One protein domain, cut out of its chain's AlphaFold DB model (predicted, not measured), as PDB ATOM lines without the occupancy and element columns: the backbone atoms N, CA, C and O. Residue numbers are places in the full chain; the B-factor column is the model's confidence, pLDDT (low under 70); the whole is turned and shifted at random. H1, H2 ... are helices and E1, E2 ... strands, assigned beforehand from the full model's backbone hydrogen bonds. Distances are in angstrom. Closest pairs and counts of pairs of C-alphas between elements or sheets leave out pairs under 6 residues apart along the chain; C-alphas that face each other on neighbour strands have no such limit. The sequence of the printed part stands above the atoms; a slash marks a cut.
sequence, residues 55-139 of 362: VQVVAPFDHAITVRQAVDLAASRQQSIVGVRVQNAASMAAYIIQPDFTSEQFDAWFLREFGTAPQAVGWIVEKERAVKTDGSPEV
ATOM      1  N   VAL A  55     125.792 174.657 133.342       73.94
ATOM      2  CA  VAL A  55     125.170 173.416 132.894       73.94
ATOM      3  C   VAL A  55     125.568 173.196 131.457       73.94
ATOM      4  O   VAL A  55     125.600 174.133 130.664       73.94
ATOM      5  N   GLN A  56     125.854 171.955 131.096       79.62
ATOM      6  CA  GLN A  56     125.877 171.610 129.686       79.62
ATOM      7  C   GLN A  56     124.425 171.558 129.164       79.62
ATOM      8  O   GLN A  56     123.474 171.382 129.925       79.62
ATOM      9  N   VAL A  57     124.203 171.794 127.883       80.50
ATOM     10  CA  VAL A  57     122.916 171.594 127.207       80.50
ATOM     11  C   VAL A  57     123.190 171.057 125.817       80.50
ATOM     12  O   VAL A  57     124.253 171.321 125.253       80.50
ATOM     13  N   VAL A  58     122.248 170.298 125.263       86.25
ATOM     14  CA  VAL A  58     122.359 169.843 123.880       86.25
ATOM     15  C   VAL A  58     121.714 170.883 122.972       86.25
ATOM     16  O   VAL A  58     120.538 171.193 123.126       86.25
ATOM     17  N   ALA A  59     122.489 171.404 122.025       88.44
ATOM     18  CA  ALA A  59     122.000 172.174 120.892       88.44
ATOM     19  C   ALA A  59     121.834 171.206 119.707       88.44
ATOM     20  O   ALA A  59     122.845 170.809 119.111       88.44
ATOM     21  N   PRO A  60     120.606 170.738 119.415       90.00
ATOM     22  CA  PRO A  60     120.390 169.650 118.467       90.00
ATOM     23  C   PRO A  60     120.651 170.103 117.030       90.00
ATOM     24  O   PRO A  60     120.441 171.263 116.688       90.00
ATOM     25  N   PHE A  61     121.088 169.185 116.175       90.94
ATOM     26  CA  PHE A  61     121.177 169.409 114.733       90.94
ATOM     27  C   PHE A  61     119.850 169.078 114.047       90.94
ATOM     28  O   PHE A  61     119.090 168.229 114.510       90.94
ATOM     29  N   ASP A  62     119.589 169.727 112.915       88.62
ATOM     30  CA  ASP A  62     118.453 169.428 112.035       88.62
ATOM     31  C   ASP A  62     118.540 168.036 111.385       88.62
ATOM     32  O   ASP A  62     117.515 167.401 111.126       88.62
ATOM     33  N   HIS A  63     119.753 167.522 111.178       89.44
ATOM     34  CA  HIS A  63     120.015 166.130 110.818       89.44
ATOM     35  C   HIS A  63     121.374 165.656 111.339       89.44
ATOM     36  O   HIS A  63     122.241 166.445 111.706       89.44
ATOM     37  N   ALA A  64     121.582 164.338 111.341       92.69
ATOM     38  CA  ALA A  64     122.849 163.764 111.770       92.69
ATOM     39  C   ALA A  64     123.989 164.080 110.788       92.69
ATOM     40  O   ALA A  64     123.829 163.940 109.573       92.69
ATOM     41  N   ILE A  65     125.160 164.439 111.315       95.06
ATOM     42  CA  ILE A  65     126.411 164.658 110.569       95.06
ATOM     43  C   ILE A  65     127.539 163.801 111.165       95.06
ATOM     44  O   ILE A  65     127.340 163.075 112.141       95.06
ATOM     45  N   THR A  66     128.738 163.833 110.583       95.94
ATOM     46  CA  THR A  66     129.909 163.173 111.195       95.94
ATOM     47  C   THR A  66     130.430 163.960 112.402       95.94
ATOM     48  O   THR A  66     130.296 165.184 112.458       95.94
ATOM     49  N   VAL A  67     131.084 163.281 113.354       95.88
ATOM     50  CA  VAL A  67     131.699 163.941 114.524       95.88
ATOM     51  C   VAL A  67     132.740 164.969 114.092       95.88
ATOM     52  O   VAL A  67     132.731 166.092 114.588       95.88
ATOM     53  N   ARG A  68     133.581 164.634 113.109       94.94
ATOM     54  CA  ARG A  68     134.565 165.567 112.551       94.94
ATOM     55  C   ARG A  68     133.927 166.847 112.010       94.94
ATOM     56  O   ARG A  68     134.366 167.933 112.363       94.94
ATOM     57  N   GLN A  69     132.860 166.738 111.213       94.56
ATOM     58  CA  GLN A  69     132.143 167.920 110.716       94.56
ATOM     59  C   GLN A  69     131.562 168.762 111.856       94.56
ATOM     60  O   GLN A  69     131.613 169.988 111.792       94.56
ATOM     61  N   ALA A  70     131.030 168.123 112.904       94.12
ATOM     62  CA  ALA A  70     130.524 168.830 114.075       94.12
ATOM     63  C   ALA A  70     131.637 169.608 114.802       94.12
ATOM     64  O   ALA A  70     131.404 170.738 115.227       94.12
ATOM     65  N   VAL A  71     132.841 169.039 114.916       93.12
ATOM     66  CA  VAL A  71     134.013 169.696 115.524       93.12
ATOM     67  C   VAL A  71     134.532 170.843 114.653       93.12
ATOM     68  O   VAL A  71     134.757 171.941 115.163       93.12
ATOM     69  N   ASP A  72     134.661 170.628 113.342       91.06
ATOM     70  CA  ASP A  72     135.104 171.656 112.392       91.06
ATOM     71  C   ASP A  72     134.149 172.862 112.399       91.06
ATOM     72  O   ASP A  72     134.578 174.019 112.418       91.06
ATOM     73  N   LEU A  73     132.837 172.605 112.449       87.75
ATOM     74  CA  LEU A  73     131.836 173.655 112.601       87.75
ATOM     75  C   LEU A  73     131.939 174.352 113.965       87.75
ATOM     76  O   LEU A  73     131.811 175.576 114.009       87.75
ATOM     77  N   ALA A  74     132.182 173.624 115.059       88.06
ATOM     78  CA  ALA A  74     132.292 174.211 116.395       88.06
ATOM     79  C   ALA A  74     133.430 175.239 116.474       88.06
ATOM     80  O   ALA A  74     133.236 176.326 117.014       88.06
ATOM     81  N   ALA A  75     134.574 174.953 115.841       83.44
ATOM     82  CA  ALA A  75     135.718 175.865 115.779       83.44
ATOM     83  C   ALA A  75     135.402 177.211 115.093       83.44
ATOM     84  O   ALA A  75     136.090 178.205 115.325       83.44
ATOM     85  N   SER A  76     134.359 177.260 114.258       79.75
ATOM     86  CA  SER A  76     133.917 178.481 113.571       79.75
ATOM     87  C   SER A  76     132.913 179.325 114.369       79.75
ATOM     88  O   SER A  76     132.535 180.413 113.927       79.75
ATOM     89  N   ARG A  77     132.449 178.843 115.531       77.94
ATOM     90  CA  ARG A  77     131.372 179.465 116.317       77.94
ATOM     91  C   ARG A  77     131.911 180.124 117.589       77.94
ATOM     92  O   ARG A  77     132.820 179.624 118.232       77.94
ATOM     93  N   GLN A  78     131.291 181.236 117.990       66.38
ATOM     94  CA  GLN A  78     131.569 181.935 119.257       66.38
ATOM     95  C   GLN A  78     130.726 181.382 120.426       66.38
ATOM     96  O   GLN A  78     130.235 182.142 121.256       66.38
ATOM     97  N   GLN A  79     130.492 180.069 120.464       74.50
ATOM     98  CA  GLN A  79     129.737 179.402 121.530       74.50
ATOM     99  C   GLN A  79     130.679 178.531 122.364       74.50
ATOM    100  O   GLN A  79     131.641 177.981 121.829       74.50
ATOM    101  N   SER A  80     130.381 178.370 123.656       85.25
ATOM    102  CA  SER A  80     131.112 177.486 124.580       85.25
ATOM    103  C   SER A  80     130.788 176.012 124.313       85.25
ATOM    104  O   SER A  80     130.219 175.320 125.155       85.25
ATOM    105  N   ILE A  81     131.091 175.543 123.104       89.06
ATOM    106  CA  ILE A  81     130.910 174.150 122.700       89.06
ATOM    107  C   ILE A  81     132.027 173.330 123.343       89.06
ATOM    108  O   ILE A  81     133.204 173.531 123.049       89.06
ATOM    109  N   VAL A  82     131.647 172.399 124.209       90.38
ATOM    110  CA  VAL A  82     132.575 171.518 124.934       90.38
ATOM    111  C   VAL A  82     132.548 170.084 124.413       90.38
ATOM    112  O   VAL A  82     133.442 169.293 124.705       90.38
ATOM    113  N   GLY A  83     131.546 169.730 123.609       93.81
ATOM    114  CA  GLY A  83     131.415 168.375 123.101       93.81
ATOM    115  C   GLY A  83     130.405 168.215 121.977       93.81
ATOM    116  O   GLY A  83     129.770 169.164 121.515       93.81
ATOM    117  N   VAL A  84     130.250 166.970 121.551       95.19
ATOM    118  CA  VAL A  84     129.331 166.529 120.507       95.19
ATOM    119  C   VAL A  84     128.465 165.411 121.072       95.19
ATOM    120  O   VAL A  84     128.972 164.403 121.571       95.19
ATOM    121  N   ARG A  85     127.146 165.580 120.976       94.62
ATOM    122  CA  ARG A  85     126.171 164.537 121.273       94.62
ATOM    123  C   ARG A  85     126.120 163.570 120.097       94.62
ATOM    124  O   ARG A  85     125.971 163.984 118.947       94.62
ATOM    125  N   VAL A  86     126.222 162.283 120.394       93.25
ATOM    126  CA  VAL A  86     126.204 161.202 119.412       93.25
ATOM    127  C   VAL A  86     125.026 160.282 119.692       93.25
ATOM    128  O   VAL A  86     124.792 159.892 120.835       93.25
ATOM    129  N   GLN A  87     124.296 159.906 118.648       89.12
ATOM    130  CA  GLN A  87     123.199 158.953 118.763       89.12
ATOM    131  C   GLN A  87     123.011 158.188 117.461       89.12
ATOM    132  O   GLN A  87     122.870 158.784 116.403       89.12
ATOM    133  N   ASN A  88     122.970 156.863 117.548       81.62
ATOM    134  CA  ASN A  88     122.573 155.992 116.447       81.62
ATOM    135  C   ASN A  88     121.522 154.979 116.943       81.62
ATOM    136  O   ASN A  88     121.048 155.058 118.074       81.62
ATOM    137  N   ALA A  89     121.149 154.011 116.103       76.56
ATOM    138  CA  ALA A  89     120.117 153.024 116.438       76.56
ATOM    139  C   ALA A  89     120.464 152.086 117.620       76.56
ATOM    140  O   ALA A  89     119.576 151.398 118.118       76.56
ATOM    141  N   ALA A  90     121.726 152.024 118.055       75.56
ATOM    142  CA  ALA A  90     122.210 151.076 119.062       75.56
ATOM    143  C   ALA A  90     122.928 151.725 120.259       75.56
ATOM    144  O   ALA A  90     122.971 151.116 121.329       75.56
ATOM    145  N   SER A  91     123.456 152.944 120.114       84.56
ATOM    146  CA  SER A  91     124.123 153.686 121.185       84.56
ATOM    147  C   SER A  91     123.735 155.162 121.277       84.56
ATOM    148  O   SER A  91     123.426 155.826 120.286       84.56
ATOM    149  N   MET A  92     123.835 155.685 122.500       89.81
ATOM    150  CA  MET A  92     123.899 157.117 122.799       89.81
ATOM    151  C   MET A  92     125.267 157.421 123.396       89.81
ATOM    152  O   MET A  92     125.779 156.621 124.173       89.81
ATOM    153  N   ALA A  93     125.866 158.554 123.062       92.69
ATOM    154  CA  ALA A  93     127.207 158.891 123.510       92.69
ATOM    155  C   ALA A  93     127.443 160.399 123.556       92.69
ATOM    156  O   ALA A  93     126.705 161.191 122.965       92.69
ATOM    157  N   ALA A  94     128.519 160.784 124.228       94.75
ATOM    158  CA  ALA A  94     129.082 162.118 124.175       94.75
ATOM    159  C   ALA A  94     130.579 162.029 123.892       94.75
ATOM    160  O   ALA A  94     131.323 161.339 124.596       94.75
ATOM    161  N   TYR A  95     131.013 162.766 122.878       96.38
ATOM    162  CA  TYR A  95     132.417 163.070 122.658       96.38
ATOM    163  C   TYR A  95     132.723 164.427 123.289       96.38
ATOM    164  O   TYR A  95     132.165 165.437 122.865       96.38
ATOM    165  N   ILE A  96     133.592 164.457 124.297       94.12
ATOM    166  CA  ILE A  96     134.054 165.705 124.915       94.12
ATOM    167  C   ILE A  96     135.359 166.133 124.248       94.12
ATOM    168  O   ILE A  96     136.342 165.387 124.277       94.12
ATOM    169  N   ILE A  97     135.352 167.327 123.653       91.56
ATOM    170  CA  ILE A  97     136.448 167.855 122.836       91.56
ATOM    171  C   ILE A  97     137.634 168.176 123.741       91.56
ATOM    172  O   ILE A  97     137.540 169.015 124.636       91.56
ATOM    173  N   GLN A  98     138.766 167.519 123.490       87.00
ATOM    174  CA  GLN A  98     139.985 167.677 124.278       87.00
ATOM    175  C   GLN A  98     141.230 167.705 123.389       87.00
ATOM    176  O   GLN A  98     141.246 167.054 122.343       87.00
ATOM    177  N   PRO A  99     142.303 168.407 123.801       83.31
ATOM    178  CA  PRO A  99     143.531 168.487 123.010       83.31
ATOM    179  C   PRO A  99     144.221 167.136 122.771       83.31
ATOM    180  O   PRO A  99     144.925 166.975 121.779       83.31
ATOM    181  N   ASP A 100     144.059 166.183 123.686       84.50
ATOM    182  CA  ASP A 100     144.708 164.869 123.681       84.50
ATOM    183  C   ASP A 100     143.799 163.733 123.188       84.50
ATOM    184  O   ASP A 100     144.211 162.569 123.185       84.50
ATOM    185  N   PHE A 101     142.582 164.062 122.748       90.69
ATOM    186  CA  PHE A 101     141.634 163.104 122.198       90.69
ATOM    187  C   PHE A 101     140.864 163.716 121.025       90.69
ATOM    188  O   PHE A 101     139.852 164.392 121.215       90.69
ATOM    189  N   THR A 102     141.357 163.496 119.808       93.44
ATOM    190  CA  THR A 102     140.776 164.037 118.572       93.44
ATOM    191  C   THR A 102     139.495 163.314 118.161       93.44
ATOM    192  O   THR A 102     139.223 162.192 118.598       93.44
ATOM    193  N   SER A 103     138.722 163.926 117.260       94.94
ATOM    194  CA  SER A 103     137.536 163.299 116.664       94.94
ATOM    195  C   SER A 103     137.862 161.979 115.969       94.94
ATOM    196  O   SER A 103     137.093 161.034 116.067       94.94
ATOM    197  N   GLU A 104     139.025 161.862 115.325       94.62
ATOM    198  CA  GLU A 104     139.461 160.620 114.682       94.62
ATOM    199  C   GLU A 104     139.753 159.516 115.705       94.62
ATOM    200  O   GLU A 104     139.433 158.349 115.472       94.62
ATOM    201  N   GLN A 105     140.348 159.870 116.849       94.06
ATOM    202  CA  GLN A 105     140.570 158.920 117.941       94.06
ATOM    203  C   GLN A 105     139.240 158.486 118.566       94.06
ATOM    204  O   GLN A 105     139.087 157.309 118.900       94.06
ATOM    205  N   PHE A 106     138.271 159.399 118.678       94.50
ATOM    206  CA  PHE A 106     136.915 159.069 119.107       94.50
ATOM    207  C   PHE A 106     136.209 158.141 118.119       94.50
ATOM    208  O   PHE A 106     135.688 157.114 118.543       94.50
ATOM    209  N   ASP A 107     136.249 158.436 116.820       93.69
ATOM    210  CA  ASP A 107     135.662 157.588 115.780       93.69
ATOM    211  C   ASP A 107     136.262 156.173 115.819       93.69
ATOM    212  O   ASP A 107     135.531 155.182 115.772       93.69
ATOM    213  N   ALA A 108     137.586 156.060 115.975       91.12
ATOM    214  CA  ALA A 108     138.275 154.777 116.091       91.12
ATOM    215  C   ALA A 108     137.923 154.022 117.386       91.12
ATOM    216  O   ALA A 108     137.761 152.799 117.362       91.12
ATOM    217  N   TRP A 109     137.803 154.729 118.514       88.88
ATOM    218  CA  TRP A 109     137.327 154.160 119.778       88.88
ATOM    219  C   TRP A 109     135.895 153.641 119.628       88.88
ATOM    220  O   TRP A 109     135.642 152.465 119.873       88.88
ATOM    221  N   PHE A 110     134.986 154.475 119.134       88.88
ATOM    222  CA  PHE A 110     133.574 154.151 118.988       88.88
ATOM    223  C   PHE A 110     133.352 152.987 118.013       88.88
ATOM    224  O   PHE A 110     132.594 152.064 118.308       88.88
ATOM    225  N   LEU A 111     134.073 152.965 116.888       87.25
ATOM    226  CA  LEU A 111     134.027 151.859 115.932       87.25
ATOM    227  C   LEU A 111     134.530 150.546 116.540       87.25
ATOM    228  O   LEU A 111     133.948 149.495 116.279       87.25
ATOM    229  N   ARG A 112     135.594 150.582 117.350       83.94
ATOM    230  CA  ARG A 112     136.121 149.383 118.013       83.94
ATOM    231  C   ARG A 112     135.155 148.842 119.065       83.94
ATOM    232  O   ARG A 112     134.953 147.632 119.119       83.94
ATOM    233  N   GLU A 113     134.581 149.718 119.885       79.56
ATOM    234  CA  GLU A 113     133.678 149.323 120.973       79.56
ATOM    235  C   GLU A 113     132.305 148.882 120.431       79.56
ATOM    236  O   GLU A 113     131.722 147.921 120.931       79.56
ATOM    237  N   PHE A 114     131.796 149.536 119.376       79.50
ATOM    238  CA  PHE A 114     130.402 149.384 118.929       79.50
ATOM    239  C   PHE A 114     130.222 148.848 117.507       79.50
ATOM    240  O   PHE A 114     129.095 148.580 117.095       79.50
ATOM    241  N   GLY A 115     131.297 148.679 116.736       80.94
ATOM    242  CA  GLY A 115     131.233 148.128 115.379       80.94
ATOM    243  C   GLY A 115     130.504 149.018 114.365       80.94
ATOM    244  O   GLY A 115     130.122 148.534 113.301       80.94
ATOM    245  N   THR A 116     130.290 150.298 114.676       85.94
ATOM    246  CA  THR A 116     129.697 151.289 113.766       85.94
ATOM    247  C   THR A 116     130.321 152.668 113.960       85.94
ATOM    248  O   THR A 116     131.004 152.910 114.949       85.94
ATOM    249  N   ALA A 117     130.091 153.571 113.011       90.38
ATOM    250  CA  ALA A 117     130.506 154.960 113.115       90.38
ATOM    251  C   ALA A 117     129.551 155.765 114.025       90.38
ATOM    252  O   ALA A 117     128.338 155.512 114.042       90.38
ATOM    253  N   PRO A 118     130.062 156.761 114.764       92.56
ATOM    254  CA  PRO A 118     129.221 157.678 115.520       92.56
ATOM    255  C   PRO A 118     128.477 158.644 114.587       92.56
ATOM    256  O   PRO A 118     129.034 159.158 113.620       92.56
ATOM    257  N   GLN A 119     127.208 158.908 114.895       93.75
ATOM    258  CA  GLN A 119     126.387 159.920 114.227       93.75
ATOM    259  C   GLN A 119     126.232 161.113 115.174       93.75
ATOM    260  O   GLN A 119     125.654 160.966 116.251       93.75
ATOM    261  N   ALA A 120     126.772 162.273 114.806       95.25
ATOM    262  CA  ALA A 120     126.646 163.492 115.593       95.25
ATOM    263  C   ALA A 120     125.253 164.096 115.391       95.25
ATOM    264  O   ALA A 120     124.862 164.366 114.258       95.25
ATOM    265  N   VAL A 121     124.525 164.306 116.486       92.62
ATOM    266  CA  VAL A 121     123.129 164.785 116.485       92.62
ATOM    267  C   VAL A 121     122.952 166.127 117.194       92.62
ATOM    268  O   VAL A 121     121.849 166.661 117.231       92.62
ATOM    269  N   GLY A 122     124.019 166.682 117.765       92.69
ATOM    270  CA  GLY A 122     124.000 168.001 118.383       92.69
ATOM    271  C   GLY A 122     125.331 168.366 119.024       92.69
ATOM    272  O   GLY A 122     126.223 167.526 119.172       92.69
ATOM    273  N   TRP A 123     125.453 169.618 119.446       92.94
ATOM    274  CA  TRP A 123     126.557 170.077 120.284       92.94
ATOM    275  C   TRP A 123     126.206 170.031 121.754       92.94
ATOM    276  O   TRP A 123     125.060 170.229 122.129       92.94
ATOM    277  N   ILE A 124     127.222 169.821 122.578       90.50
ATOM    278  CA  ILE A 124     127.155 169.992 124.023       90.50
ATOM    279  C   ILE A 124     127.733 171.374 124.321       90.50
ATOM    280  O   ILE A 124     128.912 171.621 124.058       90.50
ATOM    281  N   VAL A 125     126.897 172.275 124.824       87.12
ATOM    282  CA  VAL A 125     127.221 173.685 125.061       87.12
ATOM    283  C   VAL A 125     127.169 173.970 126.554       87.12
ATOM    284  O   VAL A 125     126.178 173.640 127.196       87.12
ATOM    285  N   GLU A 126     128.200 174.592 127.117       84.00
ATOM    286  CA  GLU A 126     128.139 175.114 128.485       84.00
ATOM    287  C   GLU A 126     127.369 176.439 128.523       84.00
ATOM    288  O   GLU A 126     127.663 177.377 127.779       84.00
ATOM    289  N   LYS A 127     126.393 176.523 129.425       77.50
ATOM    290  CA  LYS A 127     125.595 177.716 129.699       77.50
ATOM    291  C   LYS A 127     125.540 178.001 131.184       77.50
ATOM    292  O   LYS A 127     125.525 177.081 131.996       77.50
ATOM    293  N   GLU A 128     125.431 179.270 131.543       72.25
ATOM    294  CA  GLU A 128     125.055 179.643 132.903       72.25
ATOM    295  C   GLU A 128     123.639 179.135 133.193       72.25
ATOM    296  O   GLU A 128     122.718 179.306 132.388       72.25
ATOM    297  N   ARG A 129     123.467 178.458 134.330       67.94
ATOM    298  CA  ARG A 129     122.157 177.979 134.765       67.94
ATOM    299  C   ARG A 129     121.264 179.179 135.055       67.94
ATOM    300  O   ARG A 129     121.571 179.958 135.948       67.94
ATOM    301  N   ALA A 130     120.147 179.304 134.344       64.88
ATOM    302  CA  ALA A 130     119.144 180.303 134.680       64.88
ATOM    303  C   ALA A 130     118.406 179.890 135.964       64.88
ATOM    304  O   ALA A 130     118.317 178.706 136.299       64.88
ATOM    305  N   VAL A 131     117.871 180.862 136.700       63.16
ATOM    306  CA  VAL A 131     117.031 180.619 137.880       63.16
ATOM    307  C   VAL A 131     115.692 181.294 137.653       63.16
ATOM    308  O   VAL A 131     115.635 182.472 137.298       63.16
ATOM    309  N   LYS A 132     114.611 180.545 137.857       61.16
ATOM    310  CA  LYS A 132     113.251 181.072 137.788       61.16
ATOM    311  C   LYS A 132     112.987 182.032 138.938       61.16
ATOM    312  O   LYS A 132     113.662 182.030 139.963       61.16
ATOM    313  N   THR A 133     111.911 182.803 138.814       61.72
ATOM    314  CA  THR A 133     111.456 183.733 139.858       61.72
ATOM    315  C   THR A 133     111.162 183.046 141.202       61.72
ATOM    316  O   THR A 133     111.240 183.694 142.240       61.72
ATOM    317  N   ASP A 134     110.856 181.744 141.203       58.56
ATOM    318  CA  ASP A 134     110.634 180.936 142.412       58.56
ATOM    319  C   ASP A 134     111.922 180.331 143.013       58.56
ATOM    320  O   ASP A 134     111.860 179.600 144.001       58.56
ATOM    321  N   GLY A 135     113.090 180.637 142.443       55.34
ATOM    322  CA  GLY A 135     114.383 180.120 142.892       55.34
ATOM    323  C   GLY A 135     114.720 178.719 142.376       55.34
ATOM    324  O   GLY A 135     115.788 178.201 142.705       55.34
ATOM    325  N   SER A 136     113.848 178.092 141.579       55.97
ATOM    326  CA  SER A 136     114.149 176.807 140.945       55.97
ATOM    327  C   SER A 136     115.064 176.989 139.726       55.97
ATOM    328  O   SER A 136     114.980 178.001 139.025       55.97
ATOM    329  N   PRO A 137     115.959 176.028 139.444       56.75
ATOM    330  CA  PRO A 137     116.815 176.103 138.272       56.75
ATOM    331  C   PRO A 137     115.998 175.966 136.980       56.75
ATOM    332  O   PRO A 137     115.093 175.136 136.871       56.75
ATOM    333  N   GLU A 138     116.349 176.765 135.979       63.31
ATOM    334  CA  GLU A 138     115.813 176.707 134.627       63.31
ATOM    335  C   GLU A 138     116.920 176.355 133.639       63.31
ATOM    336  O   GLU A 138     117.993 176.959 133.613       63.31
ATOM    337  N   VAL A 139     116.637 175.359 132.808       62.28
ATOM    338  CA  VAL A 139     117.463 175.002 131.661       62.28
ATOM    339  C   VAL A 139     116.591 175.209 130.436       62.28
ATOM    340  O   VAL A 139     115.608 174.492 130.251       62.28
TER     341      VAL A 139
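AT A GLANCE: This is residues 55 to 139 of the 362 residues of an uncharacterized protein of Leifsonia sp. CL147 (UniProt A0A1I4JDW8). Picture one strongly twisted antiparallel sheet of four strands with two helices, H1 and H2, over one face and the other face bare of named helices. H1 covers the inner strands E4 and E2, H2 lies over the edge strand E3, and beyond the end of E4 a tail, residues 129 to 139, folds back on itself and adds to the length. The printed part has 85 residues with two named helices and four named strands, along the chain E1 H1 E2 E3 H2 E4; the sheet's order is E1 - E4 - E2 - E3, and the class is mixed, helices and strands. The whole is elongated, spanning 47 by 28 by 25 A, and only just loose, close to compact, with a radius of gyration of the C-alphas of 14.4 A.

IN THESE COORDINATES: Start in the sheet at C-alpha 55, (125.170, 173.416, 132.894), where E1, residues 55 to 65, begins; it runs 24.0 A and bends by 94 degrees at residue 62. E4, residues 120 to 128, spans 23.7 A and ends at C-alpha 128, (125.055, 179.643, 132.903). E2 is residues 81 to 87, 17.5 A, and E3 residues 91 to 96, 16.0 A. Look for H1 in residues 67 to 75, 12.6 A, and for H2 in residues 103 to 114, 15.8 A, from C-alpha 103 at (137.536, 163.299, 116.664).

HOW THE PARTS SIT: Begin with E1 and E4, antiparallel at 156 degrees, where N 57 and O 125 are 2.8 A apart, within hydrogen-bond range. On E4's other side is E2, antiparallel at 143 degrees, with N 85 and O 122 at 2.8 A. E2 and E3 form a hairpin, antiparallel at 166 degrees, with N 84 and O 95 at 2.8 A. E1 and E3, the edge strands, are apart. H1 is on the sheet at a height of 8.4 A, over E4 and E2, along the strands at 21 degrees to E2 on the local plane; its closest C-alphas to E4 are those of Val 67 and Ala 120, 5.2 A. H2 is on the same face at a height of 10.0 A, over E3, only just placed by a local plane of 6 C-alphas; its closest C-alphas to E3 are those of Phe 106 and Tyr 95, 7.0 A. Together they make two layers, helices on one face of a sheet. H2, with residues 103 to 107 alone, touches H1 at a shallow tilt of 29 degrees, opposite ways; the C-alphas of Arg 68 and Ser 103 are closest, 5.6 A. E1, H1, E2 and E3, H2, E4 are split strand-helix-strand units, each with another strand between its two, and both crossovers are right-handed. In H1 and H2 every O i to N i+4 pair is within hydrogen-bond range.

THE WHOLE: The two C-alphas farthest apart are those of Arg 112 and Thr 133, 47.6 A. The printed part has no cut and no long link. In the tail, find residues 130 to 131 paired antiparallel with 137 to 138. The mean pLDDT of the printed part is 84.6; residue 78 and residues 129 to 139 are under 70.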